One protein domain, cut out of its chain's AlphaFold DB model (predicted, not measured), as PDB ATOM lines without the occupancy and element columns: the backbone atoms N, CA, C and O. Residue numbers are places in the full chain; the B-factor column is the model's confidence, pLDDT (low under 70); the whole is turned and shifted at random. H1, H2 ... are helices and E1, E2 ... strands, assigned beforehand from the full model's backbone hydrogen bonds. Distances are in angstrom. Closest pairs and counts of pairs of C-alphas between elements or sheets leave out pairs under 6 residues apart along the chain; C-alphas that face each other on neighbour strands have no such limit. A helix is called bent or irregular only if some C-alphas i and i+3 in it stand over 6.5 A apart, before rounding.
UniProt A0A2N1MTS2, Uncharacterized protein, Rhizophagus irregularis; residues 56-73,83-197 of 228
ATOM      1  N   PRO A  56     244.563 150.133 328.626       45.00
ATOM      2  CA  PRO A  56     245.646 150.078 327.641       45.00
ATOM      3  C   PRO A  56     246.288 151.442 327.348       45.00
ATOM      4  O   PRO A  56     245.595 152.427 327.111       45.00
ATOM      5  N   ARG A  57     247.631 151.457 327.347       53.06
ATOM      6  CA  ARG A  57     248.512 152.586 326.983       53.06
ATOM      7  C   ARG A  57     248.075 153.962 327.526       53.06
ATOM      8  O   ARG A  57     248.003 154.921 326.762       53.06
ATOM      9  N   ARG A  58     247.858 154.107 328.841       38.84
ATOM     10  CA  ARG A  58     247.610 155.443 329.427       38.84
ATOM     11  C   ARG A  58     248.776 156.431 329.241       38.84
ATOM     12  O   ARG A  58     248.507 157.618 329.116       38.84
ATOM     13  N   GLU A  59     250.029 155.961 329.197       46.69
ATOM     14  CA  GLU A  59     251.224 156.837 329.240       46.69
ATOM     15  C   GLU A  59     252.347 156.447 328.247       46.69
ATOM     16  O   GLU A  59     253.490 156.861 328.389       46.69
ATOM     17  N   GLY A  60     252.037 155.673 327.197       47.06
ATOM     18  CA  GLY A  60     253.008 155.310 326.143       47.06
ATOM     19  C   GLY A  60     253.807 154.018 326.373       47.06
ATOM     20  O   GLY A  60     254.556 153.602 325.490       47.06
ATOM     21  N   ASN A  61     253.604 153.341 327.505       55.38
ATOM     22  CA  ASN A  61     254.262 152.072 327.832       55.38
ATOM     23  C   ASN A  61     253.913 150.948 326.838       55.38
ATOM     24  O   ASN A  61     252.774 150.817 326.370       55.38
ATOM     25  N   LEU A  62     254.889 150.088 326.541       57.53
ATOM     26  CA  LEU A  62     254.755 149.023 325.544       57.53
ATOM     27  C   LEU A  62     253.897 147.864 326.063       57.53
ATOM     28  O   LEU A  62     254.062 147.425 327.196       57.53
ATOM     29  N   GLY A  63     252.962 147.366 325.245       59.41
ATOM     30  CA  GLY A  63     252.106 146.226 325.599       59.41
ATOM     31  C   GLY A  63     251.174 146.432 326.803       59.41
ATOM     32  O   GLY A  63     250.564 145.464 327.251       59.41
ATOM     33  N   GLY A  64     251.064 147.659 327.329       66.69
ATOM     34  CA  GLY A  64     250.346 147.976 328.571       66.69
ATOM     35  C   GLY A  64     251.164 147.803 329.860       66.69
ATOM     36  O   GLY A  64     250.608 147.979 330.936       66.69
ATOM     37  N   THR A  65     252.456 147.477 329.765       68.25
ATOM     38  CA  THR A  65     253.358 147.263 330.914       68.25
ATOM     39  C   THR A  65     253.581 148.512 331.779       68.25
ATOM     40  O   THR A  65     253.177 149.624 331.437       68.25
ATOM     41  N   LEU A  66     254.289 148.335 332.897       70.19
ATOM     42  CA  LEU A  66     254.956 149.409 333.640       70.19
ATOM     43  C   LEU A  66     256.338 149.773 333.062       70.19
ATOM     44  O   LEU A  66     256.983 150.679 333.579       70.19
ATOM     45  N   LEU A  67     256.806 149.083 332.013       67.94
ATOM     46  CA  LEU A  67     258.118 149.322 331.415       67.94
ATOM     47  C   LEU A  67     258.072 150.538 330.490       67.94
ATOM     48  O   LEU A  67     257.315 150.577 329.510       67.94
ATOM     49  N   CYS A  68     258.927 151.514 330.780       61.66
ATOM     50  CA  CYS A  68     259.122 152.664 329.913       61.66
ATOM     51  C   CYS A  68     259.920 152.249 328.653       61.66
ATOM     52  O   CYS A  68     260.852 151.446 328.757       61.66
ATOM     53  N   PRO A  69     259.596 152.765 327.448       58.97
ATOM     54  CA  PRO A  69     260.271 152.362 326.207       58.97
ATOM     55  C   PRO A  69     261.785 152.624 326.156       58.97
ATOM     56  O   PRO A  69     262.482 151.981 325.379       58.97
ATOM     57  N   ASP A  70     262.287 153.556 326.966       53.34
ATOM     58  CA  ASP A  70     263.704 153.907 327.124       53.34
ATOM     59  C   ASP A  70     264.490 152.936 328.025       53.34
ATOM     60  O   ASP A  70     265.719 152.932 327.994       53.34
ATOM     61  N   GLN A  71     263.798 152.092 328.799       50.94
ATOM     62  CA  GLN A  71     264.398 151.098 329.701       50.94
ATOM     63  C   GLN A  71     264.540 149.706 329.066       50.94
ATOM     64  O   GLN A  71     265.181 148.830 329.644       50.94
ATOM     65  N   LEU A  72     263.963 149.484 327.881       55.00
ATOM     66  CA  LEU A  72     264.037 148.202 327.181       55.00
ATOM     67  C   LEU A  72     265.369 148.058 326.442       55.00
ATOM     68  O   LEU A  72     265.547 148.526 325.318       55.00
ATOM     69  N   THR A  73     266.299 147.360 327.082       48.28
ATOM     70  CA  THR A  73     267.605 146.999 326.520       48.28
ATOM     71  C   THR A  73     267.566 145.673 325.755       48.28
ATOM     72  O   THR A  73     268.427 145.423 324.907       48.28
ATOM     73  N   THR A  83     255.235 153.889 313.532       75.56
ATOM     74  CA  THR A  83     255.128 155.282 313.059       75.56
ATOM     75  C   THR A  83     255.851 155.529 311.733       75.56
ATOM     76  O   THR A  83     255.786 156.636 311.205       75.56
ATOM     77  N   ASP A  84     256.543 154.523 311.194       76.25
ATOM     78  CA  ASP A  84     257.198 154.596 309.891       76.25
ATOM     79  C   ASP A  84     256.169 154.415 308.763       76.25
ATOM     80  O   ASP A  84     255.391 153.456 308.755       76.25
ATOM     81  N   ASN A  85     256.170 155.343 307.804       75.06
ATOM     82  CA  ASN A  85     255.252 155.350 306.666       75.06
ATOM     83  C   ASN A  85     255.491 154.177 305.701       75.06
ATOM     84  O   ASN A  85     254.542 153.729 305.058       75.06
ATOM     85  N   ASP A  86     256.719 153.654 305.627       79.75
ATOM     86  CA  ASP A  86     257.067 152.538 304.738       79.75
ATOM     87  C   ASP A  86     256.695 151.168 305.349       79.75
ATOM     88  O   ASP A  86     256.731 150.125 304.682       79.75
ATOM     89  N   THR A  87     256.257 151.142 306.615       77.00
ATOM     90  CA  THR A  87     255.819 149.919 307.298       77.00
ATOM     91  C   THR A  87     254.447 149.449 306.802       77.00
ATOM     92  O   THR A  87     253.388 149.965 307.164       77.00
ATOM     93  N   SER A  88     254.449 148.373 306.010       81.00
ATOM     94  CA  SER A  88     253.223 147.725 305.532       81.00
ATOM     95  C   SER A  88     252.398 147.126 306.681       81.00
ATOM     96  O   SER A  88     252.750 146.091 307.247       81.00
ATOM     97  N   LYS A  89     251.242 147.736 306.978       77.19
ATOM     98  CA  LYS A  89     250.336 147.340 308.076       77.19
ATOM     99  C   LYS A  89     249.566 146.023 307.862       77.19
ATOM    100  O   LYS A  89     248.938 145.529 308.791       77.19
ATOM    101  N   ARG A  90     249.578 145.457 306.643       78.88
ATOM    102  CA  ARG A  90     248.947 144.166 306.255       78.88
ATOM    103  C   ARG A  90     247.534 143.906 306.850       78.88
ATOM    104  O   ARG A  90     247.271 142.790 307.309       78.88
ATOM    105  N   PRO A  91     246.591 144.871 306.809       80.88
ATOM    106  CA  PRO A  91     245.372 144.839 307.629       80.88
ATOM    107  C   PRO A  91     244.465 143.625 307.378       80.88
ATOM    108  O   PRO A  91     243.869 143.114 308.317       80.88
ATOM    109  N   LEU A  92     244.387 143.114 306.142       83.62
ATOM    110  CA  LEU A  92     243.574 141.929 305.821       83.62
ATOM    111  C   LEU A  92     244.109 140.641 306.470       83.62
ATOM    112  O   LEU A  92     243.325 139.801 306.902       83.62
ATOM    113  N   VAL A  93     245.436 140.488 306.550       85.00
ATOM    114  CA  VAL A  93     246.073 139.317 307.179       85.00
ATOM    115  C   VAL A  93     245.920 139.395 308.693       85.00
ATOM    116  O   VAL A  93     245.553 138.405 309.320       85.00
ATOM    117  N   VAL A  94     246.153 140.581 309.262       87.00
ATOM    118  CA  VAL A  94     246.004 140.836 310.699       87.00
ATOM    119  C   VAL A  94     244.560 140.609 311.141       87.00
ATOM    120  O   VAL A  94     244.340 139.850 312.081       87.00
ATOM    121  N   LYS A  95     243.575 141.170 310.422       88.19
ATOM    122  CA  LYS A  95     242.160 140.947 310.733       88.19
ATOM    123  C   LYS A  95     241.793 139.464 310.665       88.19
ATOM    124  O   LYS A  95     241.266 138.942 311.636       88.19
ATOM    125  N   SER A  96     242.127 138.777 309.569       88.12
ATOM    126  CA  SER A  96     241.832 137.344 309.404       88.12
ATOM    127  C   SER A  96     242.381 136.498 310.562       88.12
ATOM    128  O   SER A  96     241.708 135.593 311.050       88.12
ATOM    129  N   LEU A  97     243.576 136.835 311.062       87.06
ATOM    130  CA  LEU A  97     244.189 136.164 312.206       87.06
ATOM    131  C   LEU A  97     243.484 136.476 313.540       87.06
ATOM    132  O   LEU A  97     243.431 135.613 314.413       87.06
ATOM    133  N   ILE A  98     242.931 137.680 313.701       87.75
ATOM    134  CA  ILE A  98     242.140 138.075 314.877       87.75
ATOM    135  C   ILE A  98     240.747 137.429 314.841       87.75
ATOM    136  O   ILE A  98     240.312 136.892 315.857       87.75
ATOM    137  N   ASP A  99     240.089 137.388 313.679       87.69
ATOM    138  CA  ASP A  99     238.834 136.654 313.469       87.69
ATOM    139  C   ASP A  99     239.032 135.167 313.850       87.69
ATOM    140  O   ASP A  99     238.267 134.591 314.632       87.69
ATOM    141  N   ASP A 100     240.133 134.565 313.383       86.12
ATOM    142  CA  ASP A 100     240.571 133.222 313.773       86.12
ATOM    143  C   ASP A 100     240.836 133.095 315.285       86.12
ATOM    144  O   ASP A 100     240.484 132.073 315.877       86.12
ATOM    145  N   LEU A 101     241.438 134.103 315.930       85.12
ATOM    146  CA  LEU A 101     241.747 134.102 317.366       85.12
ATOM    147  C   LEU A 101     240.470 134.146 318.210       85.12
ATOM    148  O   LEU A 101     240.344 133.390 319.173       85.12
ATOM    149  N   LEU A 102     239.495 134.978 317.837       83.06
ATOM    150  CA  LEU A 102     238.208 135.065 318.528       83.06
ATOM    151  C   LEU A 102     237.437 133.737 318.477       83.06
ATOM    152  O   LEU A 102     236.761 133.388 319.451       83.06
ATOM    153  N   ILE A 103     237.567 132.982 317.382       83.31
ATOM    154  CA  ILE A 103     236.948 131.662 317.201       83.31
ATOM    155  C   ILE A 103     237.739 130.569 317.939       83.31
ATOM    156  O   ILE A 103     237.167 129.819 318.729       83.31
ATOM    157  N   LYS A 104     239.052 130.470 317.694       82.56
ATOM    158  CA  LYS A 104     239.925 129.372 318.159       82.56
ATOM    159  C   LYS A 104     240.440 129.557 319.590       82.56
ATOM    160  O   LYS A 104     240.983 128.614 320.158       82.56
ATOM    161  N   LYS A 105     240.286 130.758 320.160       83.25
ATOM    162  CA  LYS A 105     240.769 131.238 321.474       83.25
ATOM    163  C   LYS A 105     242.286 131.295 321.653       83.25
ATOM    164  O   LYS A 105     242.764 132.175 322.358       83.25
ATOM    165  N   ILE A 106     243.040 130.405 321.014       84.00
ATOM    166  CA  ILE A 106     244.503 130.350 321.073       84.00
ATOM    167  C   ILE A 106     245.055 130.175 319.656       84.00
ATOM    168  O   ILE A 106     244.565 129.352 318.881       84.00
ATOM    169  N   ILE A 107     246.109 130.925 319.333       83.44
ATOM    170  CA  ILE A 107     246.912 130.752 318.120       83.44
ATOM    171  C   ILE A 107     248.381 130.665 318.524       83.44
ATOM    172  O   ILE A 107     248.875 131.509 319.267       83.44
ATOM    173  N   LEU A 108     249.088 129.662 318.002       84.69
ATOM    174  CA  LEU A 108     250.537 129.533 318.131       84.69
ATOM    175  C   LEU A 108     251.190 129.789 316.769       84.69
ATOM    176  O   LEU A 108     251.028 128.998 315.840       84.69
ATOM    177  N   VAL A 109     251.953 130.876 316.659       81.88
ATOM    178  CA  VAL A 109     252.736 131.201 315.459       81.88
ATOM    179  C   VAL A 109     254.146 130.636 315.620       81.88
ATOM    180  O   VAL A 109     254.861 130.996 316.552       81.88
ATOM    181  N   ARG A 110     254.569 129.753 314.707       81.50
ATOM    182  CA  ARG A 110     255.938 129.215 314.658       81.50
ATOM    183  C   ARG A 110     256.573 129.529 313.311       81.50
ATOM    184  O   ARG A 110     256.043 129.146 312.274       81.50
ATOM    185  N   ALA A 111     257.723 130.187 313.352       76.62
ATOM    186  CA  ALA A 111     258.609 130.416 312.217       76.62
ATOM    187  C   ALA A 111     260.050 130.592 312.746       76.62
ATOM    188  O   ALA A 111     260.217 130.829 313.949       76.62
ATOM    189  N   PRO A 112     261.084 130.482 311.896       75.12
ATOM    190  CA  PRO A 112     262.463 130.776 312.284       75.12
ATOM    191  C   PRO A 112     262.657 132.184 312.903       75.12
ATOM    192  O   PRO A 112     261.776 133.054 312.805       75.12
ATOM    193  N   PRO A 113     263.812 132.452 313.539       74.19
ATOM    194  CA  PRO A 113     264.250 133.816 313.853       74.19
ATOM    195  C   PRO A 113     264.187 134.728 312.616       74.19
ATOM    196  O   PRO A 113     264.280 134.241 311.486       74.19
ATOM    197  N   TYR A 114     263.978 136.033 312.813       74.31
ATOM    198  CA  TYR A 114     263.929 137.047 311.744       74.31
ATOM    199  C   TYR A 114     262.835 136.861 310.674       74.31
ATOM    200  O   TYR A 114     262.764 137.622 309.714       74.31
ATOM    201  N   SER A 115     261.908 135.911 310.846       78.31
ATOM    202  CA  SER A 115     260.762 135.713 309.936       78.31
ATOM    203  C   SER A 115     259.641 136.757 310.107       78.31
ATOM    204  O   SER A 115     258.546 136.579 309.576       78.31
ATOM    205  N   GLY A 116     259.873 137.828 310.879       79.00
ATOM    206  CA  GLY A 116     258.893 138.892 311.132       79.00
ATOM    207  C   GLY A 116     257.780 138.520 312.122       79.00
ATOM    208  O   GLY A 116     256.690 139.084 312.045       79.00
ATOM    209  N   LYS A 117     258.026 137.575 313.045       84.31
ATOM    210  CA  LYS A 117     257.046 137.158 314.072       84.31
ATOM    211  C   LYS A 117     256.714 138.305 315.026       84.31
ATOM    212  O   LYS A 117     255.548 138.656 315.162       84.31
ATOM    213  N   THR A 118     257.738 138.935 315.597       83.00
ATOM    214  CA  THR A 118     257.610 140.121 316.454       83.00
ATOM    215  C   THR A 118     256.939 141.271 315.708       83.00
ATOM    216  O   THR A 118     256.042 141.911 316.250       83.00
ATOM    217  N   SER A 119     257.264 141.469 314.426       83.62
ATOM    218  CA  SER A 119     256.596 142.457 313.571       83.62
ATOM    219  C   SER A 119     255.102 142.158 313.391       83.62
ATOM    220  O   SER A 119     254.278 143.059 313.509       83.62
ATOM    221  N   LEU A 120     254.721 140.897 313.152       84.75
ATOM    222  CA  LEU A 120     253.319 140.473 313.089       84.75
ATOM    223  C   LEU A 120     252.608 140.696 314.434       84.75
ATOM    224  O   LEU A 120     251.519 141.255 314.458       84.75
ATOM    225  N   THR A 121     253.247 140.330 315.544       84.50
ATOM    226  CA  THR A 121     252.783 140.596 316.913       84.50
ATOM    227  C   THR A 121     252.543 142.094 317.162       84.50
ATOM    228  O   THR A 121     251.496 142.466 317.691       84.50
ATOM    229  N   GLN A 122     253.455 142.966 316.720       83.25
ATOM    230  CA  GLN A 122     253.309 144.424 316.798       83.25
ATOM    231  C   GLN A 122     252.162 144.943 315.917       83.25
ATOM    232  O   GLN A 122     251.425 145.823 316.352       83.25
ATOM    233  N   LEU A 123     251.961 144.388 314.714       85.25
ATOM    234  CA  LEU A 123     250.822 144.736 313.852       85.25
ATOM    235  C   LEU A 123     249.473 144.291 314.435       85.25
ATOM    236  O   LEU A 123     248.487 145.007 314.285       85.25
ATOM    237  N   ILE A 124     249.415 143.132 315.102       87.69
ATOM    238  CA  ILE A 124     248.211 142.662 315.806       87.69
ATOM    239  C   ILE A 124     247.893 143.593 316.982       87.69
ATOM    240  O   ILE A 124     246.752 144.027 317.111       87.69
ATOM    241  N   GLU A 125     248.892 143.946 317.804       85.12
ATOM    242  CA  GLU A 125     248.733 144.915 318.901       85.12
ATOM    243  C   GLU A 125     248.212 146.267 318.375       85.12
ATOM    244  O   GLU A 125     247.221 146.788 318.882       85.12
ATOM    245  N   ASP A 126     248.836 146.805 317.321       83.94
ATOM    246  CA  ASP A 126     248.460 148.073 316.683       83.94
ATOM    247  C   ASP A 126     247.030 148.041 316.121       83.94
ATOM    248  O   ASP A 126     246.248 148.967 316.341       83.94
ATOM    249  N   TYR A 127     246.646 146.959 315.439       85.44
ATOM    250  CA  TYR A 127     245.298 146.813 314.893       85.44
ATOM    251  C   TYR A 127     244.238 146.719 315.994       85.44
ATOM    252  O   TYR A 127     243.212 147.388 315.898       85.44
ATOM    253  N   LEU A 128     244.483 145.923 317.041       83.56
ATOM    254  CA  LEU A 128     243.550 145.748 318.156       83.56
ATOM    255  C   LEU A 128     243.353 147.044 318.953       83.56
ATOM    256  O   LEU A 128     242.232 147.346 319.342       83.56
ATOM    257  N   ILE A 129     244.411 147.833 319.164       80.12
ATOM    258  CA  ILE A 129     244.323 149.104 319.902       80.12
ATOM    259  C   ILE A 129     243.578 150.182 319.102       80.12
ATOM    260  O   ILE A 129     242.783 150.926 319.672       80.12
ATOM    261  N   ASN A 130     243.818 150.279 317.790       81.88
ATOM    262  CA  ASN A 130     243.249 151.350 316.961       81.88
ATOM    263  C   ASN A 130     241.860 151.022 316.371       81.88
ATOM    264  O   ASN A 130     241.223 151.895 315.779       81.88
ATOM    265  N   SER A 131     241.378 149.782 316.498       82.00
ATOM    266  CA  SER A 131     240.106 149.349 315.909       82.00
ATOM    267  C   SER A 131     238.937 149.485 316.885       82.00
ATOM    268  O   SER A 131     238.910 148.854 317.939       82.00
ATOM    269  N   ALA A 132     237.903 150.232 316.478       80.38
ATOM    270  CA  ALA A 132     236.703 150.485 317.285       80.38
ATOM    271  C   ALA A 132     235.973 149.206 317.763       80.38
ATOM    272  O   ALA A 132     235.318 149.217 318.802       80.38
ATOM    273  N   GLU A 133     236.114 148.103 317.022       82.69
ATOM    274  CA  GLU A 133     235.566 146.773 317.336       82.69
ATOM    275  C   GLU A 133     236.114 146.181 318.654       82.69
ATOM    276  O   GLU A 133     235.409 145.423 319.318       82.69
ATOM    277  N   TYR A 134     237.323 146.571 319.079       79.38
ATOM    278  CA  TYR A 134     238.023 145.986 320.232       79.38
ATOM    279  C   TYR A 134     238.157 146.951 321.422       79.38
ATOM    280  O   TYR A 134     238.867 146.650 322.375       79.38
ATOM    281  N   LEU A 135     237.439 148.082 321.424       72.19
ATOM    282  CA  LEU A 135     237.487 149.089 322.504       72.19
ATOM    283  C   LEU A 135     237.119 148.545 323.897       72.19
ATOM    284  O   LEU A 135     237.510 149.121 324.910       72.19
ATOM    285  N   THR A 136     236.353 147.456 323.959       73.31
ATOM    286  CA  THR A 136     235.973 146.767 325.203       73.31
ATOM    287  C   THR A 136     236.960 145.674 325.621       73.31
ATOM    288  O   THR A 136     236.805 145.101 326.701       73.31
ATOM    289  N   PHE A 137     237.965 145.374 324.792       77.94
ATOM    290  CA  PHE A 137     238.968 144.352 325.062       77.94
ATOM    291  C   PHE A 137     240.204 144.953 325.737       77.94
ATOM    292  O   PHE A 137     240.766 145.962 325.313       77.94
ATOM    293  N   ARG A 138     240.700 144.265 326.764       79.69
ATOM    294  CA  ARG A 138     242.009 144.528 327.364       79.69
ATOM    295  C   ARG A 138     243.090 143.848 326.531       79.69
ATOM    296  O   ARG A 138     243.240 142.629 326.585       79.69
ATOM    297  N   ILE A 139     243.841 144.636 325.769       80.62
ATOM    298  CA  ILE A 139     244.948 144.153 324.937       80.62
ATOM    299  C   ILE A 139     246.250 144.239 325.734       80.62
ATOM    300  O   ILE A 139     246.587 145.303 326.254       80.62
ATOM    301  N   ILE A 140     246.971 143.124 325.834       80.12
ATOM    302  CA  ILE A 140     248.275 143.034 326.497       80.12
ATOM    303  C   ILE A 140     249.256 142.348 325.560       80.12
ATOM    304  O   ILE A 140     248.958 141.280 325.022       80.12
ATOM    305  N   ARG A 141     250.451 142.920 325.423       84.19
ATOM    306  CA  ARG A 141     251.602 142.210 324.862       84.19
ATOM    307  C   ARG A 141     252.639 142.004 325.952       84.19
ATOM    308  O   ARG A 141     252.952 142.934 326.684       84.19
ATOM    309  N   PHE A 142     253.181 140.798 326.013       81.69
ATOM    310  CA  PHE A 142     254.295 140.406 326.861       81.69
ATOM    311  C   PHE A 142     255.399 139.810 325.985       81.69
ATOM    312  O   PHE A 142     255.098 139.023 325.092       81.69
ATOM    313  N   SER A 143     256.663 140.156 326.218       83.44
ATOM    314  CA  SER A 143     257.797 139.398 325.680       83.44
ATOM    315  C   SER A 143     258.510 138.706 326.826       83.44
ATOM    316  O   SER A 143     258.849 139.354 327.814       83.44
ATOM    317  N   MET A 144     258.805 137.415 326.676       80.88
ATOM    318  CA  MET A 144     259.602 136.683 327.666       80.88
ATOM    319  C   MET A 144     261.014 137.277 327.845       80.88
ATOM    320  O   MET A 144     261.650 137.055 328.873       80.88
ATOM    321  N   LEU A 145     261.517 138.040 326.864       79.25
ATOM    322  CA  LEU A 145     262.814 138.722 326.953       79.25
ATOM    323  C   LEU A 145     262.821 139.866 327.978       79.25
ATOM    324  O   LEU A 145     263.861 140.118 328.582       79.25
ATOM    325  N   TRP A 146     261.669 140.495 328.232       80.06
ATOM    326  CA  TRP A 146     261.540 141.630 329.152       80.06
ATOM    327  C   TRP A 146     261.820 141.282 330.613       80.06
ATOM    328  O   TRP A 146     262.052 142.179 331.417       80.06
ATOM    329  N   GLY A 147     261.860 139.990 330.963       75.00
ATOM    330  CA  GLY A 147     262.398 139.562 332.252       75.00
ATOM    331  C   GLY A 147     263.799 140.134 332.497       75.00
ATOM    332  O   GLY A 147     264.070 140.645 333.582       75.00
ATOM    333  N   ASN A 148     264.659 140.133 331.473       75.62
ATOM    334  CA  ASN A 148     266.024 140.646 331.583       75.62
ATOM    335  C   ASN A 148     266.048 142.138 331.950       75.62
ATOM    336  O   ASN A 148     266.882 142.542 332.756       75.62
ATOM    337  N   ASP A 149     265.113 142.932 331.419       72.88
ATOM    338  CA  ASP A 149     265.016 144.373 331.692       72.88
ATOM    339  C   ASP A 149     264.550 144.671 333.135       72.88
ATOM    340  O   ASP A 149     264.861 145.733 333.670       72.88
ATOM    341  N   VAL A 150     263.888 143.719 333.812       71.56
ATOM    342  CA  VAL A 150     263.584 143.776 335.263       71.56
ATOM    343  C   VAL A 150     264.540 142.933 336.123       71.56
ATOM    344  O   VAL A 150     264.261 142.663 337.291       71.56
ATOM    345  N   GLY A 151     265.668 142.476 335.566       72.31
ATOM    346  CA  GLY A 151     266.659 141.665 336.285       72.31
ATOM    347  C   GLY A 151     266.172 140.265 336.697       72.31
ATOM    348  O   GLY A 151     266.715 139.676 337.633       72.31
ATOM    349  N   LYS A 152     265.147 139.723 336.027       72.75
ATOM    350  CA  LYS A 152     264.539 138.411 336.302       72.75
ATOM    351  C   LYS A 152     264.660 137.473 335.104       72.75
ATOM    352  O   LYS A 152     264.296 137.801 333.982       72.75
ATOM    353  N   LEU A 153     265.056 136.231 335.347       70.88
ATOM    354  CA  LEU A 153     264.967 135.184 334.330       70.88
ATOM    355  C   LEU A 153     263.498 134.804 334.119       70.88
ATOM    356  O   LEU A 153     262.879 134.265 335.030       70.88
ATOM    357  N   CYS A 154     262.930 135.056 332.938       72.50
ATOM    358  CA  CYS A 154     261.552 134.660 332.637       72.50
ATOM    359  C   CYS A 154     261.492 133.205 332.135       72.50
ATOM    360  O   CYS A 154     261.326 132.931 330.946       72.50
ATOM    361  N   ASN A 155     261.670 132.268 333.065       75.69
ATOM    362  CA  ASN A 155     261.440 130.835 332.876       75.69
ATOM    363  C   ASN A 155     260.121 130.413 333.560       75.69
ATOM    364  O   ASN A 155     259.440 131.246 334.157       75.69
ATOM    365  N   TYR A 156     259.749 129.132 333.486       73.12
ATOM    366  CA  TYR A 156     258.523 128.624 334.117       73.12
ATOM    367  C   TYR A 156     258.406 128.953 335.616       73.12
ATOM    368  O   TYR A 156     257.341 129.369 336.068       73.12
ATOM    369  N   GLU A 157     259.489 128.781 336.377       74.88
ATOM    370  CA  GLU A 157     259.497 128.946 337.837       74.88
ATOM    371  C   GLU A 157     259.264 130.408 338.244       74.88
ATOM    372  O   GLU A 157     258.484 130.694 339.149       74.88
ATOM    373  N   ASN A 158     259.890 131.337 337.519       78.56
ATOM    374  CA  ASN A 158     259.917 132.762 337.849       78.56
ATOM    375  C   ASN A 158     258.926 133.608 337.027       78.56
ATOM    376  O   ASN A 158     258.855 134.825 337.219       78.56
ATOM    377  N   PHE A 159     258.146 133.000 336.122       81.38
ATOM    378  CA  PHE A 159     257.199 133.704 335.246       81.38
ATOM    379  C   PHE A 159     256.240 134.611 336.028       81.38
ATOM    380  O   PHE A 159     256.035 135.759 335.642       81.38
ATOM    381  N   GLY A 160     255.686 134.128 337.147       82.69
ATOM    382  CA  GLY A 160     254.755 134.901 337.975       82.69
ATOM    383  C   GLY A 160     255.390 136.135 338.626       82.69
ATOM    384  O   GLY A 160     254.735 137.171 338.732       82.69
ATOM    385  N   GLU A 161     256.670 136.055 339.008       84.88
ATOM    386  CA  GLU A 161     257.416 137.202 339.534       84.88
ATOM    387  C   GLU A 161     257.712 138.216 338.431       84.88
ATOM    388  O   GLU A 161     257.366 139.386 338.570       84.88
ATOM    389  N   ALA A 162     258.285 137.764 337.310       83.62
ATOM    390  CA  ALA A 162     258.591 138.622 336.168       83.62
ATOM    391  C   ALA A 162     257.326 139.328 335.647       83.62
ATOM    392  O   ALA A 162     257.337 140.537 335.440       83.62
ATOM    393  N   TRP A 163     256.212 138.600 335.520       84.00
ATOM    394  CA  TRP A 163     254.905 139.157 335.175       84.00
ATOM    395  C   TRP A 163     254.472 140.259 336.153       84.00
ATOM    396  O   TRP A 163     254.042 141.332 335.727       84.00
ATOM    397  N   LYS A 164     254.603 140.023 337.463       85.06
ATOM    398  CA  LYS A 164     254.186 140.979 338.493       85.06
ATOM    399  C   LYS A 164     255.041 142.247 338.505       85.06
ATOM    400  O   LYS A 164     254.468 143.322 338.658       85.06
ATOM    401  N   GLU A 165     256.355 142.148 338.317       83.69
ATOM    402  CA  GLU A 165     257.227 143.327 338.185       83.69
ATOM    403  C   GLU A 165     256.896 144.123 336.909       83.69
ATOM    404  O   GLU A 165     256.780 145.345 336.936       83.69
ATOM    405  N   ILE A 166     256.654 143.427 335.795       80.19
ATOM    406  CA  ILE A 166     256.436 144.038 334.475       80.19
ATOM    407  C   ILE A 166     255.038 144.667 334.330       80.19
ATOM    408  O   ILE A 166     254.879 145.652 333.607       80.19
ATOM    409  N   PHE A 167     254.017 144.137 335.013       78.75
ATOM    410  CA  PHE A 167     252.625 144.596 334.897       78.75
ATOM    411  C   PHE A 167     252.017 145.168 336.189       78.75
ATOM    412  O   PHE A 167     250.881 145.642 336.168       78.75
ATOM    413  N   GLY A 168     252.713 145.102 337.328       81.31
ATOM    414  CA  GLY A 168     252.208 145.547 338.636       81.31
ATOM    415  C   GLY A 168     251.074 144.691 339.221       81.31
ATOM    416  O   GLY A 168     250.532 145.010 340.282       81.31
ATOM    417  N   ILE A 169     250.694 143.602 338.548       79.31
ATOM    418  CA  ILE A 169     249.588 142.720 338.919       79.31
ATOM    419  C   ILE A 169     250.064 141.271 338.972       79.31
ATOM    420  O   ILE A 169     250.754 140.799 338.080       79.31
ATOM    421  N   ASP A 170     249.673 140.550 340.018       83.94
ATOM    422  CA  ASP A 170     249.915 139.113 340.134       83.94
ATOM    423  C   ASP A 170     249.201 138.312 339.020       83.94
ATOM    424  O   ASP A 170     248.076 138.639 338.634       83.94
ATOM    425  N   TRP A 171     249.830 137.240 338.528       83.12
ATOM    426  CA  TRP A 171     249.285 136.407 337.446       83.12
ATOM    427  C   TRP A 171     247.946 135.741 337.803       83.12
ATOM    428  O   TRP A 171     247.032 135.693 336.975       83.12
ATOM    429  N   VAL A 172     247.786 135.247 339.036       81.94
ATOM    430  CA  VAL A 172     246.528 134.631 339.484       81.94
ATOM    431  C   VAL A 172     245.434 135.692 339.550       81.94
ATOM    432  O   VAL A 172     244.350 135.476 339.006       81.94
ATOM    433  N   LYS A 173     245.733 136.867 340.118       81.44
ATOM    434  CA  LYS A 173     244.798 138.002 340.136       81.44
ATOM    435  C   LYS A 173     244.402 138.443 338.720       81.44
ATOM    436  O   LYS A 173     243.221 138.677 338.469       81.44
ATOM    437  N   TRP A 174     245.353 138.513 337.788       82.00
ATOM    438  CA  TRP A 174     245.081 138.877 336.397       82.00
ATOM    439  C   TRP A 174     244.099 137.906 335.719       82.00
ATOM    440  O   TRP A 174     243.148 138.358 335.074       82.00
ATOM    441  N   ARG A 175     244.257 136.588 335.929       82.38
ATOM    442  CA  ARG A 175     243.309 135.575 335.424       82.38
ATOM    443  C   ARG A 175     241.904 135.731 336.014       82.38
ATOM    444  O   ARG A 175     240.926 135.580 335.285       82.38
ATOM    445  N   GLU A 176     241.774 136.085 337.292       78.38
ATOM    446  CA  GLU A 176     240.460 136.375 337.894       78.38
ATOM    447  C   GLU A 176     239.789 137.619 337.284       78.38
ATOM    448  O   GLU A 176     238.565 137.666 337.153       78.38
ATOM    449  N   GLU A 177     240.566 138.613 336.846       78.44
ATOM    450  CA  GLU A 177     240.042 139.760 336.094       78.44
ATOM    451  C   GLU A 177     239.640 139.391 334.656       78.44
ATOM    452  O   GLU A 177     238.657 139.933 334.149       78.44
ATOM    453  N   CYS A 178     240.317 138.432 334.010       79.69
ATOM    454  CA  CYS A 178     239.946 137.939 332.672       79.69
ATOM    455  C   CYS A 178     238.548 137.298 332.622       79.69
ATOM    456  O   CYS A 178     237.910 137.312 331.573       79.69
ATOM    457  N   LYS A 179     238.018 136.815 333.756       78.88
ATOM    458  CA  LYS A 179     236.625 136.334 333.870       78.88
ATOM    459  C   LYS A 179     235.580 137.455 333.776       78.88
ATOM    460  O   LYS A 179     234.394 137.175 333.627       78.88
ATOM    461  N   LYS A 180     236.006 138.716 333.916       77.38
ATOM    462  CA  LYS A 180     235.155 139.921 333.904       77.38
ATOM    463  C   LYS A 180     235.432 140.809 332.692       77.38
ATOM    464  O   LYS A 180     234.518 141.452 332.187       77.38
ATOM    465  N   ILE A 181     236.686 140.846 332.239       75.81
ATOM    466  CA  ILE A 181     237.157 141.677 331.132       75.81
ATOM    467  C   ILE A 181     237.674 140.779 330.015       75.81
ATOM    468  O   ILE A 181     238.690 140.096 330.177       75.81
ATOM    469  N   TRP A 182     237.028 140.861 328.851       77.88
ATOM    470  CA  TRP A 182     237.515 140.265 327.610       77.88
ATOM    471  C   TRP A 182     238.953 140.716 327.359       77.88
ATOM    472  O   TRP A 182     239.219 141.903 327.200       77.88
ATOM    473  N   SER A 183     239.894 139.778 327.398       81.69
ATOM    474  CA  SER A 183     241.326 140.078 327.367       81.69
ATOM    475  C   SER A 183     241.992 139.320 326.224       81.69
ATOM    476  O   SER A 183     241.746 138.128 326.051       81.69
ATOM    477  N   ILE A 184     242.848 140.000 325.463       84.38
ATOM    478  CA  ILE A 184     243.730 139.386 324.466       84.38
ATOM    479  C   ILE A 184     245.158 139.538 324.977       84.38
ATOM    480  O   ILE A 184     245.649 140.654 325.143       84.38
ATOM    481  N   LEU A 185     245.810 138.403 325.232       88.38
ATOM    482  CA  LEU A 185     247.211 138.331 325.624       88.38
ATOM    483  C   LEU A 185     248.039 137.816 324.446       88.38
ATOM    484  O   LEU A 185     247.815 136.708 323.962       88.38
ATOM    485  N   ILE A 186     249.013 138.611 324.017       87.50
ATOM    486  CA  ILE A 186     250.014 138.230 323.024       87.50
ATOM    487  C   ILE A 186     251.321 137.963 323.771       87.50
ATOM    488  O   ILE A 186     251.844 138.873 324.413       87.50
ATOM    489  N   ILE A 187     251.848 136.738 323.695       86.56
ATOM    490  CA  ILE A 187     253.152 136.391 324.280       86.56
ATOM    491  C   ILE A 187     254.158 136.176 323.154       86.56
ATOM    492  O   ILE A 187     254.024 135.232 322.374       86.56
ATOM    493  N   ASP A 188     255.158 137.048 323.082       85.50
ATOM    494  CA  ASP A 188     256.294 136.914 322.177       85.50
ATOM    495  C   ASP A 188     257.440 136.143 322.843       85.50
ATOM    496  O   ASP A 188     257.590 136.148 324.069       85.50
ATOM    497  N   GLU A 189     258.246 135.461 322.027       82.38
ATOM    498  CA  GLU A 189     259.389 134.647 322.471       82.38
ATOM    499  C   GLU A 189     259.042 133.575 323.535       82.38
ATOM    500  O   GLU A 189     259.883 133.173 324.342       82.38
ATOM    501  N   ILE A 190     257.800 133.059 323.520       82.31
ATOM    502  CA  ILE A 190     257.253 132.096 324.502       82.31
ATOM    503  C   ILE A 190     258.148 130.872 324.756       82.31
ATOM    504  O   ILE A 190     258.160 130.343 325.862       82.31
ATOM    505  N   GLN A 191     258.944 130.425 323.779       75.69
ATOM    506  CA  GLN A 191     259.854 129.286 323.949       75.69
ATOM    507  C   GLN A 191     260.922 129.503 325.037       75.69
ATOM    508  O   GLN A 191     261.473 128.527 325.544       75.69
ATOM    509  N   LYS A 192     261.184 130.758 325.435       76.31
ATOM    510  CA  LYS A 192     262.038 131.100 326.581       76.31
ATOM    511  C   LYS A 192     261.544 130.513 327.904       76.31
ATOM    512  O   LYS A 192     262.374 130.222 328.755       76.31
ATOM    513  N   ILE A 193     260.242 130.253 328.057       74.94
ATOM    514  CA  ILE A 193     259.692 129.708 329.306       74.94
ATOM    515  C   ILE A 193     260.239 128.309 329.646       74.94
ATOM    516  O   ILE A 193     260.284 127.935 330.816       74.94
ATOM    517  N   TYR A 194     260.697 127.568 328.629       67.12
ATOM    518  CA  TYR A 194     261.308 126.238 328.751       67.12
ATOM    519  C   TYR A 194     262.839 126.280 328.832       67.12
ATOM    520  O   TYR A 194     263.475 125.231 328.887       67.12
ATOM    521  N   GLN A 195     263.454 127.466 328.796       64.25
ATOM    522  CA  GLN A 195     264.894 127.590 328.993       64.25
ATOM    523  C   GLN A 195     265.188 127.596 330.492       64.25
ATOM    524  O   GLN A 195     264.892 128.562 331.196       64.25
ATOM    525  N   HIS A 196     265.814 126.520 330.972       53.66
ATOM    526  CA  HIS A 196     266.547 126.585 332.228       53.66
ATOM    527  C   HIS A 196     267.654 127.633 332.086       53.66
ATOM    528  O   HIS A 196     268.281 127.779 331.034       53.66
ATOM    529  N   SER A 197     267.833 128.426 333.133       47.59
ATOM    530  CA  SER A 197     268.730 129.568 333.105       47.59
ATOM    531  C   SER A 197     270.183 129.123 333.192       47.59
ATOM    532  O   SER A 197     270.641 128.733 334.267       47.59
TER     533      SER A 197
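This is residues 56 to 73 and 83 to 197 of the 228 residues of an uncharacterized protein of Rhizophagus irregularis (UniProt A0A2N1MTS2). Two short parallel strands, E1 and E2, lie side by side in the middle; H2 packs on one face of this pair, and H1 crosses H2 on its far side. On the pair's other face H3, H4 and H5 make a loose arc from the end of E1 back toward the start of E2, and H6 follows E2 beside H3. The printed part has 133 residues with six named helices and two named strands, in the order H1 H2 E1 H3 H4 H5 E2 H6; of the 69 residues in named elements helices hold 57, the class being mostly helix, and the whole is compact, with a radius of gyration of the C-alphas of 15.0 A and spans of 38 by 36 by 30 A.

Residues 56 to 73 hold no named element. Find C-alpha 91 at (245.372, 144.839, 307.629), where H1, residues 91 to 104, starts its 19.5 A. Next come H2, 117 to 130, 20.0 A; E1, 138 to 143, 16.7 A; H3, 144 to 150; H4, 159 to 167; H5, 171 to 178; E2, 183 to 188, 16.2 A; and H6, 190 to 194, ending at C-alpha 194 (261.308, 126.238, 328.751).

Look at N 142 and O 186, 2.8 A apart, within hydrogen-bond range between E1 and E2. E1, H3 H4 H5, E2 is a strand-helix-strand unit, parallel neighbours with helices between. The closest C-alphas of H2 and E1, Ile 129 and Ile 139, are 7.1 A apart. H1 touches H2, Val 94 to Ile 124 at 5.9 A between C-alphas, about perpendicular at 87 degrees. H3 touches H4, closest C-alphas Gly 147 and Ala 162, 5.5 A, and H6, Met 144 and Ile 190, 6.0 A. H4 and H5 only just touch, with 3 pairs of C-alphas within 8 A, the closest Gly 160 and Trp 171, 5.7 A. Every O i to N i+4 pair is within hydrogen-bond range in H1, H2, H4 and H5; H3 has 1 of 3 and H6 0 of 1, beside 3 of 4 and 2 of 2 O i to N i+3 pairs.

C-alphas 132 and 197, the two farthest apart, are 41.4 A apart. Residues 74 to 82 are not printed, and C-alphas 73 and 83 are 20.1 A apart across the cut. H1 to H2 is a long link. Look for pLDDT under 70 at residues 56 to 65, 67 to 73 and 194 to 197.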